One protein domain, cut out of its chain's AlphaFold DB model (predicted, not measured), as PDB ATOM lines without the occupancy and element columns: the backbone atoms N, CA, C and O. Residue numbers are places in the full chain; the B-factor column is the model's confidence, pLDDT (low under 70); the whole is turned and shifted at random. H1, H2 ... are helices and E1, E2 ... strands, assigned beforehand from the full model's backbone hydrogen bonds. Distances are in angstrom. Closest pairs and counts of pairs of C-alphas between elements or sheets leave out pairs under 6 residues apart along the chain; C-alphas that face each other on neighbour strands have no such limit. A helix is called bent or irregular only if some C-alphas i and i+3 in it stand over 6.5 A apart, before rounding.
ATOM      1  N   GLU A   4       3.671 -25.640 -21.644       88.31
ATOM      2  CA  GLU A   4       4.579 -25.212 -22.717       88.31
ATOM      3  C   GLU A   4       5.739 -24.349 -22.189       88.31
ATOM      4  O   GLU A   4       6.870 -24.466 -22.661       88.31
ATOM      5  N   GLU A   5       5.499 -23.540 -21.150       90.75
ATOM      6  CA  GLU A   5       6.549 -22.765 -20.477       90.75
ATOM      7  C   GLU A   5       7.593 -23.698 -19.842       90.75
ATOM      8  O   GLU A   5       8.798 -23.527 -20.049       90.75
ATOM      9  N   LEU A   6       7.145 -24.729 -19.113       91.88
ATOM     10  CA  LEU A   6       8.032 -25.740 -18.540       91.88
ATOM     11  C   LEU A   6       8.805 -26.480 -19.637       91.88
ATOM     12  O   LEU A   6      10.025 -26.621 -19.544       91.88
ATOM     13  N   ARG A   7       8.111 -26.905 -20.697       92.50
ATOM     14  CA  ARG A   7       8.707 -27.609 -21.837       92.50
ATOM     15  C   ARG A   7       9.812 -26.785 -22.498       92.50
ATOM     16  O   ARG A   7      10.891 -27.312 -22.773       92.50
ATOM     17  N   GLY A   8       9.574 -25.488 -22.707       92.94
ATOM     18  CA  GLY A   8      10.558 -24.550 -23.246       92.94
ATOM     19  C   GLY A   8      11.811 -24.443 -22.372       92.94
ATOM     20  O   GLY A   8      12.927 -24.575 -22.878       92.94
ATOM     21  N   ARG A   9      11.635 -24.298 -21.054       94.62
ATOM     22  CA  ARG A   9      12.753 -24.207 -20.096       94.62
ATOM     23  C   ARG A   9      13.563 -25.501 -20.017       94.62
ATOM     24  O   ARG A   9      14.788 -25.446 -19.945       94.62
ATOM     25  N   ILE A  10      12.909 -26.664 -20.071       95.12
ATOM     26  CA  ILE A  10      13.602 -27.961 -20.100       95.12
ATOM     27  C   ILE A  10      14.455 -28.084 -21.366       95.12
ATOM     28  O   ILE A  10      15.620 -28.459 -21.265       95.12
ATOM     29  N   ARG A  11      13.917 -27.722 -22.542       94.06
ATOM     30  CA  ARG A  11      14.675 -27.741 -23.808       94.06
ATOM     31  C   ARG A  11      15.914 -26.851 -23.753       94.06
ATOM     32  O   ARG A  11      16.972 -27.253 -24.227       94.06
ATOM     33  N   GLU A  12      15.789 -25.652 -23.186       94.44
ATOM     34  CA  GLU A  12      16.912 -24.723 -23.027       94.44
ATOM     35  C   GLU A  12      18.015 -25.325 -22.147       94.44
ATOM     36  O   GLU A  12      19.170 -25.395 -22.567       94.44
ATOM     37  N   VAL A  13      17.647 -25.842 -20.969       95.50
ATOM     38  CA  VAL A  13      18.598 -26.466 -20.040       95.50
ATOM     39  C   VAL A  13      19.237 -27.722 -20.641       95.50
ATOM     40  O   VAL A  13      20.445 -27.913 -20.499       95.50
ATOM     41  N   ALA A  14      18.460 -28.569 -21.320       94.00
ATOM     42  CA  ALA A  14      18.974 -29.772 -21.970       94.00
ATOM     43  C   ALA A  14      20.011 -29.426 -23.049       94.00
ATOM     44  O   ALA A  14      21.106 -29.990 -23.033       94.00
ATOM     45  N   ARG A  15      19.715 -28.445 -23.914       92.38
ATOM     46  CA  ARG A  15      20.644 -27.970 -24.953       92.38
ATOM     47  C   ARG A  15      21.925 -27.394 -24.352       92.38
ATOM     48  O   ARG A  15      23.009 -27.670 -24.855       92.38
ATOM     49  N   GLU A  16      21.821 -26.615 -23.278       94.25
ATOM     50  CA  GLU A  16      22.987 -26.017 -22.619       94.25
ATOM     51  C   GLU A  16      23.920 -27.077 -22.010       94.25
ATOM     52  O   GLU A  16      25.141 -26.946 -22.082       94.25
ATOM     53  N   VAL A  17      23.357 -28.130 -21.407       93.81
ATOM     54  CA  VAL A  17      24.137 -29.144 -20.682       93.81
ATOM     55  C   VAL A  17      24.663 -30.249 -21.603       93.81
ATOM     56  O   VAL A  17      25.815 -30.667 -21.460       93.81
ATOM     57  N   LEU A  18      23.834 -30.744 -22.523       90.88
ATOM     58  CA  LEU A  18      24.159 -31.894 -23.373       90.88
ATOM     59  C   LEU A  18      24.638 -31.504 -24.780       90.88
ATOM     60  O   LEU A  18      25.342 -32.297 -25.400       90.88
ATOM     61  N   GLY A  19      24.358 -30.283 -25.244       84.69
ATOM     62  CA  GLY A  19      24.648 -29.840 -26.612       84.69
ATOM     63  C   GLY A  19      23.571 -30.260 -27.620       84.69
ATOM     64  O   GLY A  19      22.518 -30.767 -27.241       84.69
ATOM     65  N   GLU A  20      23.828 -30.027 -28.912       79.81
ATOM     66  CA  GLU A  20      22.897 -30.336 -30.021       79.81
ATOM     67  C   GLU A  20      23.235 -31.641 -30.765       79.81
ATOM     68  O   GLU A  20      22.554 -32.009 -31.713       79.81
ATOM     69  N   GLU A  21      24.290 -32.345 -30.350       70.81
ATOM     70  CA  GLU A  21      24.783 -33.551 -31.034       70.81
ATOM     71  C   GLU A  21      23.923 -34.799 -30.763       70.81
ATOM     72  O   GLU A  21      24.006 -35.776 -31.502       70.81
ATOM     73  N   LEU A  22      23.088 -34.771 -29.719       78.12
ATOM     74  CA  LEU A  22      22.169 -35.854 -29.364       78.12
ATOM     75  C   LEU A  22      20.757 -35.533 -29.854       78.12
ATOM     76  O   LEU A  22      20.243 -34.439 -29.610       78.12
ATOM     77  N   SER A  23      20.109 -36.517 -30.479       82.12
ATOM     78  CA  SER A  23      18.682 -36.454 -30.800       82.12
ATOM     79  C   SER A  23      17.883 -36.635 -29.507       82.12
ATOM     80  O   SER A  23      17.852 -37.730 -28.940       82.12
ATOM     81  N   LEU A  24      17.323 -35.541 -28.991       86.25
ATOM     82  CA  LEU A  24      16.620 -35.506 -27.712       86.25
ATOM     83  C   LEU A  24      15.212 -34.946 -27.900       86.25
ATOM     84  O   LEU A  24      15.049 -33.837 -28.425       86.25
ATOM     85  N   SER A  25      14.218 -35.629 -27.342       89.50
ATOM     86  CA  SER A  25      12.876 -35.082 -27.180       89.50
ATOM     87  C   SER A  25      12.635 -34.607 -25.751       89.50
ATOM     88  O   SER A  25      13.241 -35.053 -24.774       89.50
ATOM     89  N   VAL A  26      11.713 -33.650 -25.633       91.62
ATOM     90  CA  VAL A  26      11.197 -33.178 -24.348       91.62
ATOM     91  C   VAL A  26       9.694 -33.376 -24.332       91.62
ATOM     92  O   VAL A  26       8.973 -32.797 -25.161       91.62
ATOM     93  N   THR A  27       9.234 -34.157 -23.361       91.00
ATOM     94  CA  THR A  27       7.819 -34.421 -23.097       91.00
ATOM     95  C   THR A  27       7.416 -33.834 -21.749       91.00
ATOM     96  O   THR A  27       8.215 -33.748 -20.813       91.00
ATOM     97  N   THR A  28       6.173 -33.371 -21.662       87.69
ATOM     98  CA  THR A  28       5.608 -32.751 -20.463       87.69
ATOM     99  C   THR A  28       4.167 -33.203 -20.287       87.69
ATOM    100  O   THR A  28       3.346 -33.031 -21.181       87.69
ATOM    101  N   TRP A  29       3.840 -33.727 -19.113       82.44
ATOM    102  CA  TRP A  29       2.497 -34.207 -18.769       82.44
ATOM    103  C   TRP A  29       1.771 -33.156 -17.951       82.44
ATOM    104  O   TRP A  29       2.427 -32.389 -17.258       82.44
ATOM    105  N   HIS A  30       0.453 -33.045 -18.076       69.50
ATOM    106  CA  HIS A  30      -0.316 -31.936 -17.493       69.50
ATOM    107  C   HIS A  30      -0.735 -32.233 -16.051       69.50
ATOM    108  O   HIS A  30      -0.716 -31.338 -15.204       69.50
ATOM    109  N   GLU A  31      -1.038 -33.498 -15.763       73.94
ATOM    110  CA  GLU A  31      -1.643 -33.929 -14.509       73.94
ATOM    111  C   GLU A  31      -0.993 -35.225 -14.002       73.94
ATOM    112  O   GLU A  31      -1.263 -36.301 -14.518       73.94
ATOM    113  N   PRO A  32      -0.104 -35.135 -13.005       78.50
ATOM    114  CA  PRO A  32       0.451 -33.903 -12.467       78.50
ATOM    115  C   PRO A  32       1.573 -33.331 -13.359       78.50
ATOM    116  O   PRO A  32       2.326 -34.078 -13.982       78.50
ATOM    117  N   LEU A  33       1.740 -32.000 -13.367       85.50
ATOM    118  CA  LEU A  33       2.735 -31.336 -14.220       85.50
ATOM    119  C   LEU A  33       4.159 -31.879 -13.991       85.50
ATOM    120  O   LEU A  33       4.747 -31.636 -12.934       85.50
ATOM    121  N   ARG A  34       4.714 -32.593 -14.978       89.81
ATOM    122  CA  ARG A  34       6.046 -33.229 -14.926       89.81
ATOM    123  C   ARG A  34       6.717 -33.157 -16.288       89.81
ATOM    124  O   ARG A  34       6.041 -33.259 -17.308       89.81
ATOM    125  N   GLY A  35       8.033 -32.969 -16.305       92.88
ATOM    126  CA  GLY A  35       8.803 -32.870 -17.541       92.88
ATOM    127  C   GLY A  35       9.929 -33.888 -17.627       92.88
ATOM    128  O   GLY A  35      10.538 -34.236 -16.615       92.88
ATOM    129  N   TYR A  36      10.208 -34.335 -18.844       94.44
ATOM    130  CA  TYR A  36      11.136 -35.415 -19.141       94.44
ATOM    131  C   TYR A  36      12.069 -35.015 -20.281       94.44
ATOM    132  O   TYR A  36      11.666 -34.312 -21.209       94.44
ATOM    133  N   VAL A  37      13.315 -35.475 -20.202       95.75
ATOM    134  CA  VAL A  37      14.259 -35.459 -21.321       95.75
ATOM    135  C   VAL A  37      14.461 -36.901 -21.750       95.75
ATOM    136  O   VAL A  37      14.865 -37.733 -20.931       95.75
ATOM    137  N   ASN A  38      14.176 -37.189 -23.015       94.00
ATOM    138  CA  ASN A  38      14.274 -38.527 -23.580       94.00
ATOM    139  C   ASN A  38      15.337 -38.577 -24.679       94.00
ATOM    140  O   ASN A  38      15.698 -37.555 -25.261       94.00
ATOM    141  N   ILE A  39      15.840 -39.779 -24.927       90.25
ATOM    142  CA  ILE A  39      16.702 -40.096 -26.062       90.25
ATOM    143  C   ILE A  39      15.822 -40.727 -27.123       90.25
ATOM    144  O   ILE A  39      15.128 -41.697 -26.819       90.25
ATOM    145  N   ASP A  40      15.894 -40.191 -28.335       87.12
ATOM    146  CA  ASP A  40      15.063 -40.632 -29.447       87.12
ATOM    147  C   ASP A  40      15.792 -41.687 -30.289       87.12
ATOM    148  O   ASP A  40      16.963 -41.525 -30.645       87.12
ATOM    149  N   VAL A  41      15.074 -42.747 -30.647       81.75
ATOM    150  CA  VAL A  41      15.450 -43.744 -31.648       81.75
ATOM    151  C   VAL A  41      14.502 -43.571 -32.826       81.75
ATOM    152  O   VAL A  41      13.298 -43.770 -32.704       81.75
ATOM    153  N   VAL A  42      15.052 -43.152 -33.964       78.56
ATOM    154  CA  VAL A  42      14.270 -42.846 -35.165       78.56
ATOM    155  C   VAL A  42      14.395 -43.989 -36.161       78.56
ATOM    156  O   VAL A  42      15.507 -44.354 -36.553       78.56
ATOM    157  N   ASP A  43      13.258 -44.513 -36.604       74.94
ATOM    158  CA  ASP A  43      13.189 -45.324 -37.805       74.94
ATOM    159  C   ASP A  43      13.420 -44.457 -39.042       74.94
ATOM    160  O   ASP A  43      12.654 -43.540 -39.333       74.94
ATOM    161  N   GLN A  44      14.493 -44.744 -39.778       75.75
ATOM    162  CA  GLN A  44      14.826 -44.001 -40.990       75.75
ATOM    163  C   GLN A  44      13.909 -44.340 -42.170       75.75
ATOM    164  O   GLN A  44      13.794 -43.518 -43.079       75.75
ATOM    165  N   ASP A  45      13.249 -45.499 -42.147       72.94
ATOM    166  CA  ASP A  45      12.402 -45.973 -43.240       72.94
ATOM    167  C   ASP A  45      10.945 -45.520 -43.071       72.94
ATOM    168  O   ASP A  45      10.326 -45.062 -44.034       72.94
ATOM    169  N   THR A  46      10.401 -45.581 -41.849       77.69
ATOM    170  CA  THR A  46       9.010 -45.167 -41.561       77.69
ATOM    171  C   THR A  46       8.890 -43.751 -40.992       77.69
ATOM    172  O   THR A  46       7.821 -43.143 -41.065       77.69
ATOM    173  N   GLY A  47       9.972 -43.198 -40.432       76.50
ATOM    174  CA  GLY A  47       9.954 -41.934 -39.694       76.50
ATOM    175  C   GLY A  47       9.367 -42.034 -38.281       76.50
ATOM    176  O   GLY A  47       9.212 -40.999 -37.629       76.50
ATOM    177  N   GLN A  48       9.033 -43.238 -37.801       78.69
ATOM    178  CA  GLN A  48       8.574 -43.466 -36.430       78.69
ATOM    179  C   GLN A  48       9.679 -43.113 -35.425       78.69
ATOM    180  O   GLN A  48      10.862 -43.362 -35.664       78.69
ATOM    181  N   VAL A  49       9.294 -42.507 -34.298       80.06
ATOM    182  CA  VAL A  49      10.219 -42.099 -33.235       80.06
ATOM    183  C   VAL A  49       9.814 -42.764 -31.934       80.06
ATOM    184  O   VAL A  49       8.776 -42.436 -31.365       80.06
ATOM    185  N   GLU A  50      10.680 -43.640 -31.448       85.31
ATOM    186  CA  GLU A  50      10.607 -44.208 -30.109       85.31
ATOM    187  C   GLU A  50      11.538 -43.456 -29.175       85.31
ATOM    188  O   GLU A  50      12.526 -42.864 -29.613       85.31
ATOM    189  N   PHE A  51      11.263 -43.473 -27.874       87.25
ATOM    190  CA  PHE A  51      12.130 -42.780 -26.933       87.25
ATOM    191  C   PHE A  51      12.276 -43.504 -25.604       87.25
ATOM    192  O   PHE A  51      11.365 -44.159 -25.109       87.25
ATOM    193  N   ARG A  52      13.434 -43.306 -24.970       89.62
ATOM    194  CA  ARG A  52      13.671 -43.709 -23.580       89.62
ATOM    195  C   ARG A  52      13.968 -42.501 -22.717       89.62
ATOM    196  O   ARG A  52      14.806 -41.665 -23.059       89.62
ATOM    197  N   THR A  53      13.333 -42.423 -21.556       92.62
ATOM    198  CA  THR A  53      13.548 -41.321 -20.616       92.62
ATOM    199  C   THR A  53      14.929 -41.394 -19.980       92.62
ATOM    200  O   THR A  53      15.245 -42.348 -19.279       92.62
ATOM    201  N   LEU A  54      15.726 -40.340 -20.147       94.12
ATOM    202  CA  LEU A  54      17.055 -40.206 -19.553       94.12
ATOM    203  C   LEU A  54      16.987 -39.661 -18.119       94.12
ATOM    204  O   LEU A  54      17.627 -40.190 -17.209       94.12
ATOM    205  N   THR A  55      16.211 -38.597 -17.917       95.75
ATOM    206  CA  THR A  55      16.037 -37.896 -16.633       95.75
ATOM    207  C   THR A  55      14.723 -37.120 -16.648       95.75
ATOM    208  O   THR A  55      14.210 -36.778 -17.716       95.75
ATOM    209  N   SER A  56      14.190 -36.791 -15.471       95.19
ATOM    210  CA  SER A  56      12.993 -35.954 -15.354       95.19
ATOM    211  C   SER A  56      13.187 -34.785 -14.386       95.19
ATOM    212  O   SER A  56      14.236 -34.634 -13.753       95.19
ATOM    213  N   THR A  57      12.154 -33.955 -14.250       95.25
ATOM    214  CA  THR A  57      12.066 -32.914 -13.217       95.25
ATOM    215  C   THR A  57      11.998 -33.468 -11.789       95.25
ATOM    216  O   THR A  57      11.998 -32.675 -10.854       95.25
ATOM    217  N   LEU A  58      11.953 -34.789 -11.578       94.19
ATOM    218  CA  LEU A  58      12.103 -35.385 -10.243       94.19
ATOM    219  C   LEU A  58      13.563 -35.508  -9.784       94.19
ATOM    220  O   LEU A  58      13.803 -35.788  -8.611       94.19
ATOM    221  N   GLY A  59      14.536 -35.273 -10.669       93.44
ATOM    222  CA  GLY A  59      15.954 -35.314 -10.310       93.44
ATOM    223  C   GLY A  59      16.552 -36.721 -10.252       93.44
ATOM    224  O   GLY A  59      17.611 -36.910  -9.654       93.44
ATOM    225  N   GLU A  60      15.901 -37.710 -10.867       95.00
ATOM    226  CA  GLU A  60      16.486 -39.023 -11.116       95.00
ATOM    227  C   GLU A  60      17.306 -39.037 -12.408       95.00
ATOM    228  O   GLU A  60      17.035 -38.280 -13.338       95.00
ATOM    229  N   VAL A  61      18.265 -39.956 -12.511       96.00
ATOM    230  CA  VAL A  61      18.853 -40.360 -13.795       96.00
ATOM    231  C   VAL A  61      18.445 -41.805 -14.015       96.00
ATOM    232  O   VAL A  61      18.814 -42.651 -13.206       96.00
ATOM    233  N   ARG A  62      17.659 -42.085 -15.059       93.88
ATOM    234  CA  ARG A  62      17.114 -43.428 -15.317       93.88
ATOM    235  C   ARG A  62      18.108 -44.310 -16.066       93.88
ATOM    236  O   ARG A  62      18.325 -45.445 -15.664       93.88
ATOM    237  N   LEU A  63      18.760 -43.755 -17.089       93.12
ATOM    238  CA  LEU A  63      19.681 -44.478 -17.976       93.12
ATOM    239  C   LEU A  63      21.143 -44.187 -17.618       93.12
ATOM    240  O   LEU A  63      21.863 -43.491 -18.342       93.12
ATOM    241  N   ARG A  64      21.558 -44.636 -16.432       94.06
ATOM    242  CA  ARG A  64      22.871 -44.326 -15.848       94.06
ATOM    243  C   ARG A  64      23.997 -45.066 -16.561       94.06
ATOM    244  O   ARG A  64      25.038 -44.458 -16.820       94.06
ATOM    245  N   LEU A  65      23.799 -46.341 -16.898       92.56
ATOM    246  CA  LEU A  65      24.788 -47.126 -17.633       92.56
ATOM    247  C   LEU A  65      24.944 -46.612 -19.054       92.56
ATOM    248  O   LEU A  65      26.069 -46.309 -19.448       92.56
ATOM    249  N   TRP A  66      23.836 -46.391 -19.766       92.81
ATOM    250  CA  TRP A  66      23.889 -45.769 -21.087       92.81
ATOM    251  C   TRP A  66      24.650 -44.435 -21.049       92.81
ATOM    252  O   TRP A  66      25.585 -44.220 -21.819       92.81
ATOM    253  N   ALA A  67      24.333 -43.545 -20.096       92.94
ATOM    254  CA  ALA A  67      25.011 -42.252 -19.993       92.94
ATOM    255  C   ALA A  67      26.512 -42.406 -19.701       92.94
ATOM    256  O   ALA A  67      27.323 -41.609 -20.173       92.94
ATOM    257  N   LYS A  68      26.902 -43.432 -18.937       93.94
ATOM    258  CA  LYS A  68      28.304 -43.760 -18.667       93.94
ATOM    259  C   LYS A  68      29.025 -44.262 -19.917       93.94
ATOM    260  O   LYS A  68      30.143 -43.822 -20.168       93.94
ATOM    261  N   GLU A  69      28.395 -45.132 -20.700       92.88
ATOM    262  CA  GLU A  69      28.942 -45.666 -21.955       92.88
ATOM    263  C   GLU A  69      29.165 -44.570 -22.999       92.88
ATOM    264  O   GLU A  69      30.184 -44.573 -23.686       92.88
ATOM    265  N   GLN A  70      28.274 -43.577 -23.048       92.19
ATOM    266  CA  GLN A  70      28.430 -42.401 -23.909       92.19
ATOM    267  C   GLN A  70      29.428 -41.362 -23.360       92.19
ATOM    268  O   GLN A  70      29.686 -40.347 -24.004       92.19
ATOM    269  N   GLY A  71      29.981 -41.558 -22.155       94.00
ATOM    270  CA  GLY A  71      30.855 -40.575 -21.502       94.00
ATOM    271  C   GLY A  71      30.131 -39.292 -21.069       94.00
ATOM    272  O   GLY A  71      30.750 -38.235 -20.943       94.00
ATOM    273  N   LEU A  72      28.816 -39.367 -20.849       94.56
ATOM    274  CA  LEU A  72      27.930 -38.240 -20.554       94.56
ATOM    275  C   LEU A  72      27.408 -38.216 -19.113       94.56
ATOM    276  O   LEU A  72      26.732 -37.256 -18.753       94.56
ATOM    277  N   LEU A  73      27.706 -39.223 -18.285       95.12
ATOM    278  CA  LEU A  73      27.105 -39.380 -16.953       95.12
ATOM    279  C   LEU A  73      27.157 -38.099 -16.100       95.12
ATOM    280  O   LEU A  73      26.116 -37.651 -15.628       95.12
ATOM    281  N   ASP A  74      28.318 -37.446 -15.987       96.50
ATOM    282  CA  ASP A  74      28.466 -36.204 -15.207       96.50
ATOM    283  C   ASP A  74      27.580 -35.061 -15.737       96.50
ATOM    284  O   ASP A  74      27.017 -34.266 -14.971       96.50
ATOM    285  N   LYS A  75      27.428 -34.975 -17.065       96.00
ATOM    286  CA  LYS A  75      26.540 -33.996 -17.702       96.00
ATOM    287  C   LYS A  75      25.082 -34.331 -17.413       96.00
ATOM    288  O   LYS A  75      24.320 -33.434 -17.069       96.00
ATOM    289  N   VAL A  76      24.693 -35.601 -17.494       95.94
ATOM    290  CA  VAL A  76      23.317 -36.037 -17.215       95.94
ATOM    291  C   VAL A  76      22.955 -35.834 -15.741       95.94
ATOM    292  O   VAL A  76      21.868 -35.348 -15.444       95.94
ATOM    293  N   GLU A  77      23.868 -36.095 -14.804       96.69
ATOM    294  CA  GLU A  77      23.653 -35.793 -13.383       96.69
ATOM    295  C   GLU A  77      23.533 -34.281 -13.126       96.69
ATOM    296  O   GLU A  77      22.741 -33.842 -12.286       96.69
ATOM    297  N   THR A  78      24.282 -33.462 -13.870       97.25
ATOM    298  CA  THR A  78      24.145 -31.998 -13.833       97.25
ATOM    299  C   THR A  78      22.796 -31.552 -14.393       97.25
ATOM    300  O   THR A  78      22.125 -30.718 -13.780       97.25
ATOM    301  N   LEU A  79      22.377 -32.122 -15.525       96.62
ATOM    302  CA  LEU A  79      21.071 -31.882 -16.130       96.62
ATOM    303  C   LEU A  79      19.963 -32.215 -15.132       96.62
ATOM    304  O   LEU A  79      19.155 -31.349 -14.823       96.62
ATOM    305  N   SER A  80      19.984 -33.415 -14.559       96.69
ATOM    306  CA  SER A  80      18.991 -33.896 -13.599       96.69
ATOM    307  C   SER A  80      18.818 -32.946 -12.404       96.69
ATOM    308  O   SER A  80      17.704 -32.517 -12.098       96.69
ATOM    309  N   LYS A  81      19.923 -32.475 -11.804       97.00
ATOM    310  CA  LYS A  81      19.889 -31.467 -10.723       97.00
ATOM    311  C   LYS A  81      19.257 -30.145 -11.165       97.00
ATOM    312  O   LYS A  81      18.518 -29.530 -10.396       97.00
ATOM    313  N   ARG A  82      19.543 -29.688 -12.389       97.31
ATOM    314  CA  ARG A  82      18.958 -28.454 -12.938       97.31
ATOM    315  C   ARG A  82      17.475 -28.617 -13.256       97.31
ATOM    316  O   ARG A  82      16.714 -27.701 -12.974       97.31
ATOM    317  N   LEU A  83      17.061 -29.767 -13.787       95.94
ATOM    318  CA  LEU A  83      15.651 -30.069 -14.040       95.94
ATOM    319  C   LEU A  83      14.856 -30.168 -12.738       95.94
ATOM    320  O   LEU A  83      13.748 -29.647 -12.671       95.94
ATOM    321  N   MET A  84      15.433 -30.748 -11.683       95.31
ATOM    322  CA  MET A  84      14.815 -30.781 -10.355       95.31
ATOM    323  C   MET A  84      14.547 -29.373  -9.803       95.31
ATOM    324  O   MET A  84      13.510 -29.130  -9.196       95.31
ATOM    325  N   ALA A  85      15.435 -28.408 -10.061       94.56
ATOM    326  CA  ALA A  85      15.213 -27.009  -9.685       94.56
ATOM    327  C   ALA A  85      14.097 -26.322 -10.500       94.56
ATOM    328  O   ALA A  85      13.596 -25.273 -10.091       94.56
ATOM    329  N   LEU A  86      13.707 -26.898 -11.642       93.44
ATOM    330  CA  LEU A  86      12.554 -26.475 -12.437       93.44
ATOM    331  C   LEU A  86      11.263 -27.199 -12.037       93.44
ATOM    332  O   LEU A  86      10.224 -26.913 -12.629       93.44
ATOM    333  N   ALA A  87      11.297 -28.126 -11.074       88.81
ATOM    334  CA  ALA A  87      10.115 -28.874 -10.673       88.81
ATOM    335  C   ALA A  87       8.986 -27.910 -10.257       88.81
ATOM    336  O   ALA A  87       9.189 -27.054  -9.392       88.81
ATOM    337  N   PRO A  88       7.783 -28.030 -10.843       85.56
ATOM    338  CA  PRO A  88       6.686 -27.110 -10.546       85.56
ATOM    339  C   PRO A  88       6.119 -27.303  -9.132       85.56
ATOM    340  O   PRO A  88       5.403 -26.437  -8.633       85.56
ATOM    341  N   ARG A  89       6.416 -28.444  -8.499       90.31
ATOM    342  CA  ARG A  89       5.928 -28.863  -7.183       90.31
ATOM    343  C   ARG A  89       6.856 -29.928  -6.580       90.31
ATOM    344  O   ARG A  89       7.620 -30.545  -7.326       90.31
ATOM    345  N   PRO A  90       6.777 -30.192  -5.264       89.88
ATOM    346  CA  PRO A  90       7.416 -31.367  -4.680       89.88
ATOM    347  C   PRO A  90       6.835 -32.682  -5.249       89.88
ATOM    348  O   PRO A  90       5.671 -32.693  -5.676       89.88
ATOM    349  N   PRO A  91       7.611 -33.786  -5.225       90.88
ATOM    350  CA  PRO A  91       7.139 -35.101  -5.652       90.88
ATOM    351  C   PRO A  91       5.927 -35.575  -4.837       90.88
ATOM    352  O   PRO A  91       5.919 -35.454  -3.607       90.88
ATOM    353  N   SER A  92       4.921 -36.128  -5.515       91.00
ATOM    354  CA  SER A  92       3.759 -36.770  -4.893       91.00
ATOM    355  C   SER A  92       4.164 -38.062  -4.177       91.00
ATOM    356  O   SER A  92       5.290 -38.535  -4.320       91.00
ATOM    357  N   GLU A  93       3.252 -38.670  -3.414       90.38
ATOM    358  CA  GLU A  93       3.519 -39.970  -2.787       90.38
ATOM    359  C   GLU A  93       3.855 -41.055  -3.827       90.38
ATOM    360  O   GLU A  93       4.853 -41.759  -3.661       90.38
ATOM    361  N   LYS A  94       3.094 -41.135  -4.933       90.94
ATOM    362  CA  LYS A  94       3.385 -42.047  -6.056       90.94
ATOM    363  C   LYS A  94       4.809 -41.839  -6.586       90.94
ATOM    364  O   LYS A  94       5.591 -42.779  -6.671       90.94
ATOM    365  N   GLU A  95       5.188 -40.593  -6.855       92.12
ATOM    366  CA  GLU A  95       6.514 -40.266  -7.390       92.12
ATOM    367  C   GLU A  95       7.648 -40.559  -6.396       92.12
ATOM    368  O   GLU A  95       8.727 -40.994  -6.792       92.12
ATOM    369  N   GLN A  96       7.427 -40.367  -5.093       94.06
ATOM    370  CA  GLN A  96       8.408 -40.740  -4.069       94.06
ATOM    371  C   GLN A  96       8.645 -42.255  -4.046       94.06
ATOM    372  O   GLN A  96       9.786 -42.699  -3.880       94.06
ATOM    373  N   TRP A  97       7.590 -43.047  -4.243       95.44
ATOM    374  CA  TRP A  97       7.705 -44.496  -4.369       95.44
ATOM    375  C   TRP A  97       8.408 -44.920  -5.656       95.44
ATOM    376  O   TRP A  97       9.310 -45.753  -5.569       95.44
ATOM    377  N   GLU A  98       8.094 -44.309  -6.805       94.81
ATOM    378  CA  GLU A  98       8.828 -44.535  -8.062       94.81
ATOM    379  C   GLU A  98      10.333 -44.329  -7.869       94.81
ATOM    380  O   GLU A  98      11.125 -45.210  -8.196       94.81
ATOM    381  N   LEU A  99      10.735 -43.192  -7.288       95.38
ATOM    382  CA  LEU A  99      12.143 -42.863  -7.050       95.38
ATOM    383  C   LEU A  99      12.822 -43.871  -6.116       95.38
ATOM    384  O   LEU A  99      13.956 -44.288  -6.354       95.38
ATOM    385  N   LYS A 100      12.127 -44.277  -5.051       96.56
ATOM    386  CA  LYS A 100      12.642 -45.238  -4.073       96.56
ATOM    387  C   LYS A 100      12.814 -46.633  -4.679       96.56
ATOM    388  O   LYS A 100      13.828 -47.282  -4.425       96.56
ATOM    389  N   VAL A 101      11.839 -47.091  -5.462       97.44
ATOM    390  CA  VAL A 101      11.886 -48.385  -6.156       97.44
ATOM    391  C   VAL A 101      12.959 -48.367  -7.243       97.44
ATOM    392  O   VAL A 101      13.760 -49.297  -7.304       97.44
ATOM    393  N   LEU A 102      13.052 -47.284  -8.020       96.81
ATOM    394  CA  LEU A 102      14.080 -47.107  -9.046       96.81
ATOM    395  C   LEU A 102      15.489 -47.171  -8.454       96.81
ATOM    396  O   LEU A 102      16.336 -47.876  -8.991       96.81
ATOM    397  N   ALA A 103      15.737 -46.509  -7.322       96.00
ATOM    398  CA  ALA A 103      17.047 -46.546  -6.672       96.00
ATOM    399  C   ALA A 103      17.464 -47.973  -6.265       96.00
ATOM    400  O   ALA A 103      18.614 -48.366  -6.462       96.00
ATOM    401  N   LEU A 104      16.532 -48.773  -5.730       96.44
ATOM    402  CA  LEU A 104      16.792 -50.179  -5.390       96.44
ATOM    403  C   LEU A 104      16.990 -51.050  -6.631       96.44
ATOM    404  O   LEU A 104      17.825 -51.957  -6.619       96.44
ATOM    405  N   ALA A 105      16.228 -50.776  -7.690       96.31
ATOM    406  CA  ALA A 105      16.354 -51.451  -8.969       96.31
ATOM    407  C   ALA A 105      17.732 -51.203  -9.596       96.31
ATOM    408  O   ALA A 105      18.409 -52.153  -9.980       96.31
ATOM    409  N   GLN A 106      18.189 -49.951  -9.602       95.06
ATOM    410  CA  GLN A 106      19.512 -49.563 -10.092       95.06
ATOM    411  C   GLN A 106      20.637 -50.226  -9.290       95.06
ATOM    412  O   GLN A 106      21.548 -50.799  -9.879       95.06
ATOM    413  N   GLU A 107      20.544 -50.254  -7.956       94.75
ATOM    414  CA  GLU A 107      21.526 -50.945  -7.103       94.75
ATOM    415  C   GLU A 107      21.673 -52.437  -7.467       94.75
ATOM    416  O   GLU A 107      22.764 -52.999  -7.371       94.75
ATOM    417  N   ALA A 108      20.578 -53.087  -7.875       94.31
ATOM    418  CA  ALA A 108      20.571 -54.506  -8.211       94.31
ATOM    419  C   ALA A 108      20.966 -54.802  -9.668       94.31
ATOM    420  O   ALA A 108      21.617 -55.818  -9.916       94.31
ATOM    421  N   LEU A 109      20.555 -53.955 -10.616       94.56
ATOM    422  CA  LEU A 109      20.681 -54.212 -12.055       94.56
ATOM    423  C   LEU A 109      21.915 -53.556 -12.687       94.56
ATOM    424  O   LEU A 109      22.518 -54.162 -13.575       94.56
ATOM    425  N   GLU A 110      22.371 -52.399 -12.191       92.38
ATOM    426  CA  GLU A 110      23.555 -51.733 -12.752       92.38
ATOM    427  C   GLU A 110      24.819 -52.616 -12.701       92.38
ATOM    428  O   GLU A 110      25.525 -52.700 -13.710       92.38
ATOM    429  N   PRO A 111      25.128 -53.336 -11.596       92.69
ATOM    430  CA  PRO A 111      26.285 -54.235 -11.554       92.69
ATOM    431  C   PRO A 111      26.180 -55.415 -12.525       92.69
ATOM    432  O   PRO A 111      27.198 -56.022 -12.855       92.69
ATOM    433  N   ALA A 112      24.962 -55.749 -12.957       92.31
ATOM    434  CA  ALA A 112      24.694 -56.776 -13.954       92.31
ATOM    435  C   ALA A 112      24.739 -56.235 -15.394       92.31
ATOM    436  O   ALA A 112      24.588 -57.015 -16.325       92.31
ATOM    437  N   GLY A 113      24.976 -54.931 -15.585       92.94
ATOM    438  CA  GLY A 113      25.079 -54.311 -16.905       92.94
ATOM    439  C   GLY A 113      23.747 -53.846 -17.495       92.94
ATOM    440  O   GLY A 113      23.686 -53.620 -18.698       92.94
ATOM    441  N   HIS A 114      22.698 -53.683 -16.680       93.44
ATOM    442  CA  HIS A 114      21.381 -53.249 -17.153       93.44
ATOM    443  C   HIS A 114      20.908 -51.956 -16.476       93.44
ATOM    444  O   HIS A 114      21.016 -51.800 -15.259       93.44
ATOM    445  N   ASP A 115      20.361 -51.035 -17.275       94.12
ATOM    446  CA  ASP A 115      19.600 -49.895 -16.764       94.12
ATOM    447  C   ASP A 115      18.229 -50.377 -16.273       94.12
ATOM    448  O   ASP A 115      17.553 -51.162 -16.941       94.12
ATOM    449  N   ALA A 116      17.821 -49.906 -15.098       94.44
ATOM    450  CA  ALA A 116      16.557 -50.289 -14.489       94.44
ATOM    451  C   ALA A 116      15.395 -49.424 -14.986       94.44
ATOM    452  O   ALA A 116      15.501 -48.196 -15.032       94.44
ATOM    453  N   ILE A 117      14.259 -50.067 -15.244       93.62
ATOM    454  CA  ILE A 117      12.988 -49.415 -15.551       93.62
ATOM    455  C   ILE A 117      11.975 -49.737 -14.455       93.62
ATOM    456  O   ILE A 117      11.975 -50.828 -13.880       93.62
ATOM    457  N   VAL A 118      11.135 -48.750 -14.147       94.81
ATOM    458  CA  VAL A 118      10.067 -48.851 -13.155       94.81
ATOM    459  C   VAL A 118       8.784 -48.304 -13.758       94.81
ATOM    460  O   VAL A 118       8.770 -47.152 -14.201       94.81
ATOM    461  N   GLU A 119       7.734 -49.120 -13.720       92.62
ATOM    462  CA  GLU A 119       6.414 -48.833 -14.287       92.62
ATOM    463  C   GLU A 119       5.319 -49.146 -13.260       92.62
ATOM    464  O   GLU A 119       5.477 -50.022 -12.403       92.62
ATOM    465  N   TRP A 120       4.222 -48.389 -13.303       90.31
ATOM    466  CA  TRP A 120       3.020 -48.715 -12.537       90.31
ATOM    467  C   TRP A 120       2.256 -49.827 -13.246       90.31
ATOM    468  O   TRP A 120       2.257 -49.905 -14.467       90.31
ATOM    469  N   GLN A 121       1.635 -50.697 -12.466       86.62
ATOM    470  CA  GLN A 121       0.717 -51.726 -12.940       86.62
ATOM    471  C   GLN A 121      -0.710 -51.307 -12.578       86.62
ATOM    472  O   GLN A 121      -0.906 -50.590 -11.588       86.62
ATOM    473  N   ASP A 122      -1.704 -51.796 -13.313       75.38
ATOM    474  CA  ASP A 122      -3.119 -51.405 -13.148       75.38
ATOM    475  C   ASP A 122      -3.666 -51.726 -11.753       75.38
ATOM    476  O   ASP A 122      -4.497 -51.034 -11.160       75.38
ATOM    477  N   ASP A 123      -3.106 -52.764 -11.147       77.44
ATOM    478  CA  ASP A 123      -3.400 -53.169  -9.785       77.44
ATOM    479  C   ASP A 123      -2.802 -52.243  -8.698       77.44
ATOM    480  O   ASP A 123      -2.975 -52.511  -7.500       77.44
ATOM    481  N   GLY A 124      -2.127 -51.160  -9.088       87.31
ATOM    482  CA  GLY A 124      -1.537 -50.149  -8.216       87.31
ATOM    483  C   GLY A 124      -0.180 -50.523  -7.621       87.31
ATOM    484  O   GLY A 124       0.306 -49.797  -6.753       87.31
ATOM    485  N   HIS A 125       0.434 -51.638  -8.021       92.31
ATOM    486  CA  HIS A 125       1.813 -51.962  -7.664       92.31
ATOM    487  C   HIS A 125       2.820 -51.395  -8.662       92.31
ATOM    488  O   HIS A 125       2.540 -51.220  -9.839       92.31
ATOM    489  N   LEU A 126       4.039 -51.152  -8.181       95.00
ATOM    490  CA  LEU A 126       5.184 -50.874  -9.046       95.00
ATOM    491  C   LEU A 126       5.848 -52.176  -9.499       95.00
ATOM    492  O   LEU A 126       6.121 -53.062  -8.674       95.00
ATOM    493  N   ALA A 127       6.146 -52.232 -10.789       95.31
ATOM    494  CA  ALA A 127       6.946 -53.233 -11.468       95.31
ATOM    495  C   ALA A 127       8.371 -52.718 -11.702       95.31
ATOM    496  O   ALA A 127       8.596 -51.532 -11.928       95.31
ATOM    497  N   VAL A 128       9.338 -53.629 -11.642       96.94
ATOM    498  CA  VAL A 128      10.747 -53.398 -11.957       96.94
ATOM    499  C   VAL A 128      11.146 -54.340 -13.076       96.94
ATOM    500  O   VAL A 128      10.928 -55.551 -12.981       96.94
ATOM    501  N   GLY A 129      11.781 -53.782 -14.094       95.19
ATOM    502  CA  GLY A 129      12.203 -54.513 -15.274       95.19
ATOM    503  C   GLY A 129      13.291 -53.784 -16.043       95.19
ATOM    504  O   GLY A 129      14.028 -52.958 -15.492       95.19
ATOM    505  N   LEU A 130      13.384 -54.110 -17.322       92.75
ATOM    506  CA  LEU A 130      14.321 -53.531 -18.277       92.75
ATOM    507  C   LEU A 130      13.619 -53.312 -19.614       92.75
ATOM    508  O   LEU A 130      12.663 -54.014 -19.921       92.75
ATOM    509  N   HIS A 131      14.097 -52.340 -20.390       89.69
ATOM    510  CA  HIS A 131      13.633 -52.151 -21.763       89.69
ATOM    511  C   HIS A 131      14.535 -52.910 -22.735       89.69
ATOM    512  O   HIS A 131      15.737 -52.636 -22.803       89.69
ATOM    513  N   THR A 132      13.957 -53.839 -23.489       87.50
ATOM    514  CA  THR A 132      14.547 -54.421 -24.704       87.50
ATOM    515  C   THR A 132      14.038 -53.654 -25.919       87.50
ATOM    516  O   THR A 132      13.026 -52.968 -25.836       87.50
ATOM    517  N   PHE A 133      14.773 -53.678 -27.028       84.88
ATOM    518  CA  PHE A 133      14.296 -53.097 -28.282       84.88
ATOM    519  C   PHE A 133      13.897 -54.240 -29.205       84.88
ATOM    520  O   PHE A 133      14.732 -55.097 -29.501       84.88
ATOM    521  N   ASP A 134      12.633 -54.257 -29.607       81.06
ATOM    522  CA  ASP A 134      12.127 -55.153 -30.633       81.06
ATOM    523  C   ASP A 134      12.447 -54.533 -31.999       81.06
ATOM    524  O   ASP A 134      11.959 -53.452 -32.331       81.06
ATOM    525  N   GLU A 135      13.316 -55.184 -32.771       78.06
ATOM    526  CA  GLU A 135      13.741 -54.694 -34.089       78.06
ATOM    527  C   GLU A 135      12.648 -54.856 -35.156       78.06
ATOM    528  O   GLU A 135      12.625 -54.092 -36.120       78.06
ATOM    529  N   GLU A 136      11.742 -55.825 -35.004       75.25
ATOM    530  CA  GLU A 136      10.676 -56.092 -35.973       75.25
ATOM    531  C   GLU A 136       9.534 -55.093 -35.806       75.25
ATOM    532  O   GLU A 136       9.097 -54.474 -36.779       75.25
ATOM    533  N   GLN A 137       9.101 -54.874 -34.563       73.62
ATOM    534  CA  GLN A 137       8.063 -53.895 -34.229       73.62
ATOM    535  C   GLN A 137       8.612 -52.479 -34.035       73.62
ATOM    536  O   GLN A 137       7.846 -51.521 -33.905       73.62
ATOM    537  N   ARG A 138       9.942 -52.343 -34.018       79.31
ATOM    538  CA  ARG A 138      10.677 -51.089 -33.837       79.31
ATOM    539  C   ARG A 138      10.250 -50.295 -32.607       79.31
ATOM    540  O   ARG A 138      10.193 -49.068 -32.669       79.31
ATOM    541  N   ARG A 139       9.996 -50.979 -31.491       81.81
ATOM    542  CA  ARG A 139       9.562 -50.372 -30.223       81.81
ATOM    543  C   ARG A 139      10.321 -50.919 -29.023       81.81
ATOM    544  O   ARG A 139      10.924 -51.988 -29.084       81.81
ATOM    545  N   PHE A 140      10.339 -50.151 -27.935       84.44
ATOM    546  CA  PHE A 140      10.879 -50.640 -26.667       84.44
ATOM    547  C   PHE A 140       9.835 -51.475 -25.931       84.44
ATOM    548  O   PHE A 140       8.695 -51.046 -25.785       84.44
ATOM    549  N   GLU A 141      10.263 -52.622 -25.419       84.06
ATOM    550  CA  GLU A 141       9.430 -53.568 -24.684       84.06
ATOM    551  C   GLU A 141       9.854 -53.649 -23.226       84.06
ATOM    552  O   GLU A 141      11.046 -53.683 -22.911       84.06
ATOM    553  N   PHE A 142       8.879 -53.694 -22.320       89.31
ATOM    554  CA  PHE A 142       9.142 -53.811 -20.892       89.31
ATOM    555  C   PHE A 142       9.205 -55.271 -20.439       89.31
ATOM    556  O   PHE A 142       8.213 -55.997 -20.395       89.31
ATOM    557  N   GLU A 143      10.394 -55.695 -20.015       90.06
ATOM    558  CA  GLU A 143      10.629 -57.037 -19.498       90.06
ATOM    559  C   GLU A 143      10.555 -57.060 -17.970       90.06
ATOM    560  O   GLU A 143      11.506 -56.706 -17.263       90.06
ATOM    561  N   LEU A 144       9.405 -57.501 -17.458       91.25
ATOM    562  CA  LEU A 144       9.108 -57.571 -16.031       91.25
ATOM    563  C   LEU A 144      10.002 -58.585 -15.297       91.25
ATOM    564  O   LEU A 144      10.026 -59.772 -15.620       91.25
ATOM    565  N   LEU A 145      10.679 -58.136 -14.235       93.69
ATOM    566  CA  LEU A 145      11.537 -58.980 -13.394       93.69
ATOM    567  C   LEU A 145      10.983 -59.185 -11.984       93.69
ATOM    568  O   LEU A 145      11.058 -60.285 -11.436       93.69
ATOM    569  N   ALA A 146      10.468 -58.125 -11.362       95.12
ATOM    570  CA  ALA A 146       9.970 -58.163  -9.991       95.12
ATOM    571  C   ALA A 146       8.920 -57.081  -9.744       95.12
ATOM    572  O   ALA A 146       8.892 -56.065 -10.426       95.12
ATOM    573  N   THR A 147       8.088 -57.264  -8.722       95.31
ATOM    574  CA  THR A 147       7.089 -56.263  -8.320       95.31
ATOM    575  C   THR A 147       7.179 -55.938  -6.834       95.31
ATOM    576  O   THR A 147       7.716 -56.700  -6.023       95.31
ATOM    577  N   THR A 148       6.584 -54.813  -6.444       95.62
ATOM    578  CA  THR A 148       6.413 -54.398  -5.037       95.62
ATOM    579  C   THR A 148       5.549 -55.330  -4.189       95.62
ATOM    580  O   THR A 148       5.541 -55.194  -2.970       95.62
ATOM    581  N   ARG A 149       4.905 -56.340  -4.789       92.31
ATOM    582  CA  ARG A 149       4.307 -57.478  -4.065       92.31
ATOM    583  C   ARG A 149       5.345 -58.365  -3.380       92.31
ATOM    584  O   ARG A 149       5.010 -59.198  -2.546       92.31
ATOM    585  N   GLY A 150       6.599 -58.237  -3.794       91.75
ATOM    586  CA  GLY A 150       7.684 -59.100  -3.377       91.75
ATOM    587  C   GLY A 150       7.753 -60.422  -4.133       91.75
ATOM    588  O   GLY A 150       8.255 -61.411  -3.601       91.75
ATOM    589  N   VAL A 151       7.266 -60.442  -5.376       89.88
ATOM    590  CA  VAL A 151       7.323 -61.613  -6.258       89.88
ATOM    591  C   VAL A 151       8.109 -61.300  -7.527       89.88
ATOM    592  O   VAL A 151       8.145 -60.155  -7.979       89.88
ATOM    593  N   ALA A 152       8.728 -62.338  -8.092       89.00
ATOM    594  CA  ALA A 152       9.307 -62.342  -9.432       89.00
ATOM    595  C   ALA A 152       8.397 -63.214 -10.315       89.00
ATOM    596  O   ALA A 152       8.491 -64.440 -10.225       89.00
ATOM    597  N   PRO A 153       7.450 -62.614 -11.060       78.00
ATOM    598  CA  PRO A 153       6.344 -63.353 -11.666       78.00
ATOM    599  C   PRO A 153       6.784 -64.260 -12.821       78.00
ATOM    600  O   PRO A 153       6.268 -65.367 -12.940       78.00
ATOM    601  N   VAL A 154       7.781 -63.845 -13.613       78.88
ATOM    602  CA  VAL A 154       8.267 -64.592 -14.785       78.88
ATOM    603  C   VAL A 154       9.764 -64.885 -14.636       78.88
ATOM    604  O   VAL A 154      10.630 -64.205 -15.180       78.88
ATOM    605  N   LEU A 155      10.099 -65.892 -13.826       81.81
ATOM    606  CA  LEU A 155      11.502 -66.226 -13.536       81.81
ATOM    607  C   LEU A 155      12.275 -66.750 -14.755       81.81
ATOM    608  O   LEU A 155      13.482 -66.525 -14.823       81.81
ATOM    609  N   GLU A 156      11.615 -67.424 -15.701       79.12
ATOM    610  CA  GLU A 156      12.260 -67.882 -16.944       79.12
ATOM    611  C   GLU A 156      12.749 -66.699 -17.786       79.12
ATOM    612  O   GLU A 156      13.917 -66.656 -18.179       79.12
ATOM    613  N   ARG A 157      11.922 -65.657 -17.918       82.81
ATOM    614  CA  ARG A 157      12.309 -64.396 -18.554       82.81
ATOM    615  C   ARG A 157      13.546 -63.785 -17.899       82.81
ATOM    616  O   ARG A 157      14.503 -63.425 -18.577       82.81
ATOM    617  N   ALA A 158      13.592 -63.743 -16.566       87.00
ATOM    618  CA  ALA A 158      14.776 -63.268 -15.850       87.00
ATOM    619  C   ALA A 158      16.023 -64.133 -16.123       87.00
ATOM    620  O   ALA A 158      17.128 -63.599 -16.230       87.00
ATOM    621  N   ARG A 159      15.881 -65.461 -16.258       88.00
ATOM    622  CA  ARG A 159      16.998 -66.360 -16.610       88.00
ATOM    623  C   ARG A 159      17.555 -66.085 -17.995       88.00
ATOM    624  O   ARG A 159      18.773 -66.143 -18.149       88.00
ATOM    625  N   ARG A 160      16.700 -65.757 -18.962       86.12
ATOM    626  CA  ARG A 160      17.098 -65.423 -20.338       86.12
ATOM    627  C   ARG A 160      18.103 -64.272 -20.385       86.12
ATOM    628  O   ARG A 160      19.080 -64.342 -21.123       86.12
ATOM    629  N   PHE A 161      17.930 -63.280 -19.515       88.88
ATOM    630  CA  PHE A 161      18.861 -62.158 -19.364       88.88
ATOM    631  C   PHE A 161      20.013 -62.427 -18.379       88.88
ATOM    632  O   PHE A 161      20.834 -61.551 -18.133       88.88
ATOM    633  N   GLY A 162      20.095 -63.620 -17.778       92.25
ATOM    634  CA  GLY A 162      21.083 -63.924 -16.736       92.25
ATOM    635  C   GLY A 162      20.827 -63.192 -15.410       92.25
ATOM    636  O   GLY A 162      21.745 -63.036 -14.605       92.25
ATOM    637  N   LEU A 163      19.587 -62.758 -15.171       95.06
ATOM    638  CA  LEU A 163      19.173 -61.898 -14.057       95.06
ATOM    639  C   LEU A 163      18.324 -62.613 -12.998       95.06
ATOM    640  O   LEU A 163      17.726 -61.958 -12.146       95.06
ATOM    641  N   GLU A 164      18.253 -63.949 -12.997       93.56
ATOM    642  CA  GLU A 164      17.406 -64.690 -12.046       93.56
ATOM    643  C   GLU A 164      17.724 -64.343 -10.579       93.56
ATOM    644  O   GLU A 164      16.821 -64.119  -9.767       93.56
ATOM    645  N   ALA A 165      19.009 -64.272 -10.221       94.38
ATOM    646  CA  ALA A 165      19.428 -63.948  -8.858       94.38
ATOM    647  C   ALA A 165      19.035 -62.512  -8.466       94.38
ATOM    648  O   ALA A 165      18.591 -62.266  -7.339       94.38
ATOM    649  N   GLN A 166      19.162 -61.573  -9.402       95.69
ATOM    650  CA  GLN A 166      18.802 -60.168  -9.249       95.69
ATOM    651  C   GLN A 166      17.289 -60.021  -9.108       95.69
ATOM    652  O   GLN A 166      16.847 -59.366  -8.169       95.69
ATOM    653  N   ALA A 167      16.497 -60.694  -9.946       94.94
ATOM    654  CA  ALA A 167      15.038 -60.697  -9.874       94.94
ATOM    655  C   ALA A 167      14.539 -61.210  -8.512       94.94
ATOM    656  O   ALA A 167      13.720 -60.560  -7.861       94.94
ATOM    657  N   ARG A 168      15.098 -62.319  -8.003       94.69
ATOM    658  CA  ARG A 168      14.767 -62.844  -6.661       94.69
ATOM    659  C   ARG A 168      15.167 -61.889  -5.535       94.69
ATOM    660  O   ARG A 168      14.424 -61.713  -4.565       94.69
ATOM    661  N   THR A 169      16.341 -61.273  -5.656       94.88
ATOM    662  CA  THR A 169      16.836 -60.296  -4.676       94.88
ATOM    663  C   THR A 169      15.959 -59.048  -4.663       94.88
ATOM    664  O   THR A 169      15.589 -58.575  -3.589       94.88
ATOM    665  N   LEU A 170      15.585 -58.548  -5.842       96.06
ATOM    666  CA  LEU A 170      14.673 -57.424  -6.007       96.06
ATOM    667  C   LEU A 170      13.313 -57.741  -5.413       96.06
ATOM    668  O   LEU A 170      12.874 -56.994  -4.553       96.06
ATOM    669  N   ALA A 171      12.700 -58.869  -5.768       95.38
ATOM    670  CA  ALA A 171      11.441 -59.306  -5.172       95.38
ATOM    671  C   ALA A 171      11.518 -59.294  -3.633       95.38
ATOM    672  O   ALA A 171      10.700 -58.669  -2.965       95.38
ATOM    673  N   THR A 172      12.575 -59.857  -3.049       96.12
ATOM    674  CA  THR A 172      12.754 -59.848  -1.587       96.12
ATOM    675  C   THR A 172      12.869 -58.425  -1.018       96.12
ATOM    676  O   THR A 172      12.178 -58.086  -0.054       96.12
ATOM    677  N   LYS A 173      13.721 -57.574  -1.609       96.62
ATOM    678  CA  LYS A 173      13.921 -56.179  -1.172       96.62
ATOM    679  C   LYS A 173      12.638 -55.354  -1.308       96.62
ATOM    680  O   LYS A 173      12.305 -54.602  -0.396       96.62
ATOM    681  N   LEU A 174      11.927 -55.503  -2.423       96.88
ATOM    682  CA  LEU A 174      10.699 -54.780  -2.733       96.88
ATOM    683  C   LEU A 174       9.554 -55.191  -1.800       96.88
ATOM    684  O   LEU A 174       8.887 -54.317  -1.254       96.88
ATOM    685  N   GLY A 175       9.380 -56.488  -1.527       94.00
ATOM    686  CA  GLY A 175       8.385 -56.966  -0.560       94.00
ATOM    687  C   GLY A 175       8.653 -56.472   0.867       94.00
ATOM    688  O   GLY A 175       7.729 -56.127   1.601       94.00
ATOM    689  N   ALA A 176       9.929 -56.343   1.248       96.25
ATOM    690  CA  ALA A 176      10.323 -55.800   2.548       96.25
ATOM    691  C   ALA A 176      10.015 -54.298   2.719       96.25
ATOM    692  O   ALA A 176      10.065 -53.795   3.842       96.25
ATOM    693  N   LEU A 177       9.679 -53.575   1.641       94.50
ATOM    694  CA  LEU A 177       9.271 -52.171   1.729       94.50
ATOM    695  C   LEU A 177       7.902 -51.982   2.386       94.50
ATOM    696  O   LEU A 177       7.602 -50.861   2.798       94.50
TER     697      LEU A 177
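AT A GLANCE: This is residues 4 to 177 of the 493 residues of an uncharacterized protein of Myxococcus fulvus (UniProt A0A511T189). Two lobes sit side by side along the longest axis, each a strongly twisted sheet of three strands with helices packed on one face. In the first lobe H1 and H3 cover one face of E1, E2 and E3, with the short H2 beyond the sheet; in the second H4 and H6 cover one face of E4, E5 and E6, with the short H5 packed on E6. Among the named elements, the lobes come together where E3 nears E6 and H2 nears H4. The printed part has 174 residues with six named helices and six named strands, in the order H1 E1 E2 E3 H2 H3 H4 E4 E5 E6 H5 H6; both sheets are antiparallel, in the orders E1 - E2 - E3 and E4 - E5 - E6, and the class is mixed, helices and strands. The whole is compact, with a radius of gyration of the C-alphas of 16.4 A and spans of 42 by 41 by 30 A.

IN THESE COORDINATES: The first sheet holds E1, residues 24 to 30, 20.1 A; E2, residues 33 to 42, 26.5 A; and E3, residues 49 to 56, 19.1 A. E2 bends by 57 degrees at residue 39 and E3 by 51 degrees at residue 52. H1, residues 4 to 18, is 20.7 A long and begins with C-alpha 4 at (4.579, -25.212, -22.717). H2 is residues 64 to 69, 8.7 A, and H3 residues 73 to 85, 18.6 A. H4, residues 93 to 112, is the longest helix at 29.2 A and begins with C-alpha 93 at (3.519, -39.970, -2.787); it has a kink of 33 degrees near residue 106 and is only just irregular, with C-alphas 108 and 111 6.6 A apart. E4 is residues 117 to 120, 10.4 A; E5, residues 126 to 134, 23.1 A, bends by 54 degrees at residue 129; E6 is residues 139 to 147, 22.8 A. H5 is residues 155 to 160, 8.8 A, and H6, residues 164 to 175, 16.5 A, ends with C-alpha 175 at (8.385, -56.966, -0.560).

HOW THE PARTS SIT: E1, E2 and E3 form a meander, each strand the antiparallel neighbour of the one before, with N 36 and O 27 at 2.9 A and N 39 and O 52 at 2.8 A. H1 and H3 are on the same face, making two layers, a sheet and its helices; H1 lies over E1 and E2 at a height over the sheet of 8.5 A, H3 over E3 at 8.0 A. H1 and H3 touch, closest at the C-alphas of Val 17 and Leu 79, 6.1 A, at a shallow tilt of 26 degrees, opposite ways. H2 and H3 only just touch, with 3 pairs of C-alphas within 8 A, and only at the corner, closest at Ala 67 and Leu 73, 4.7 A. The closest C-alphas of E3 and E6 are those of Glu 50 and Arg 139, 6.3 A. H2 and H4 are close but not clearly touching, with the C-alphas of Leu 65 and Glu 110 6.8 A apart. E4, E5 and E6 form a second meander, with N 127 and O 119 at 2.8 A and N 141 and O 132 at 2.8 A. H4, H5 and H6 make two layers with this sheet; H4 lies over E4 and E5 at a height over the sheet of 8.8 A. H4, with residues 101 to 109 alone, touches H6 at a shallow tilt of 25 degrees, opposite ways, closest at the C-alphas of Ala 108 and Gln 166, 6.0 A. H5 and H6 form a helical hairpin, closest at the C-alphas of Ala 158 and Glu 164, 4.8 A. Every O i to N i+4 pair is within hydrogen-bond range in H1, H2, H3, H5 and H6, and 14 of 16 in H4.

THE WHOLE: The C-alphas farthest apart, of Asp 45 and Ala 176, are 46.9 A apart. The printed part has no cut and no long link; the link from H3 to H4 is short, with 7 residues, yet H3 and H4 are apart. The mean pLDDT of the printed part is 90.3, and residue 30 alone is under 70.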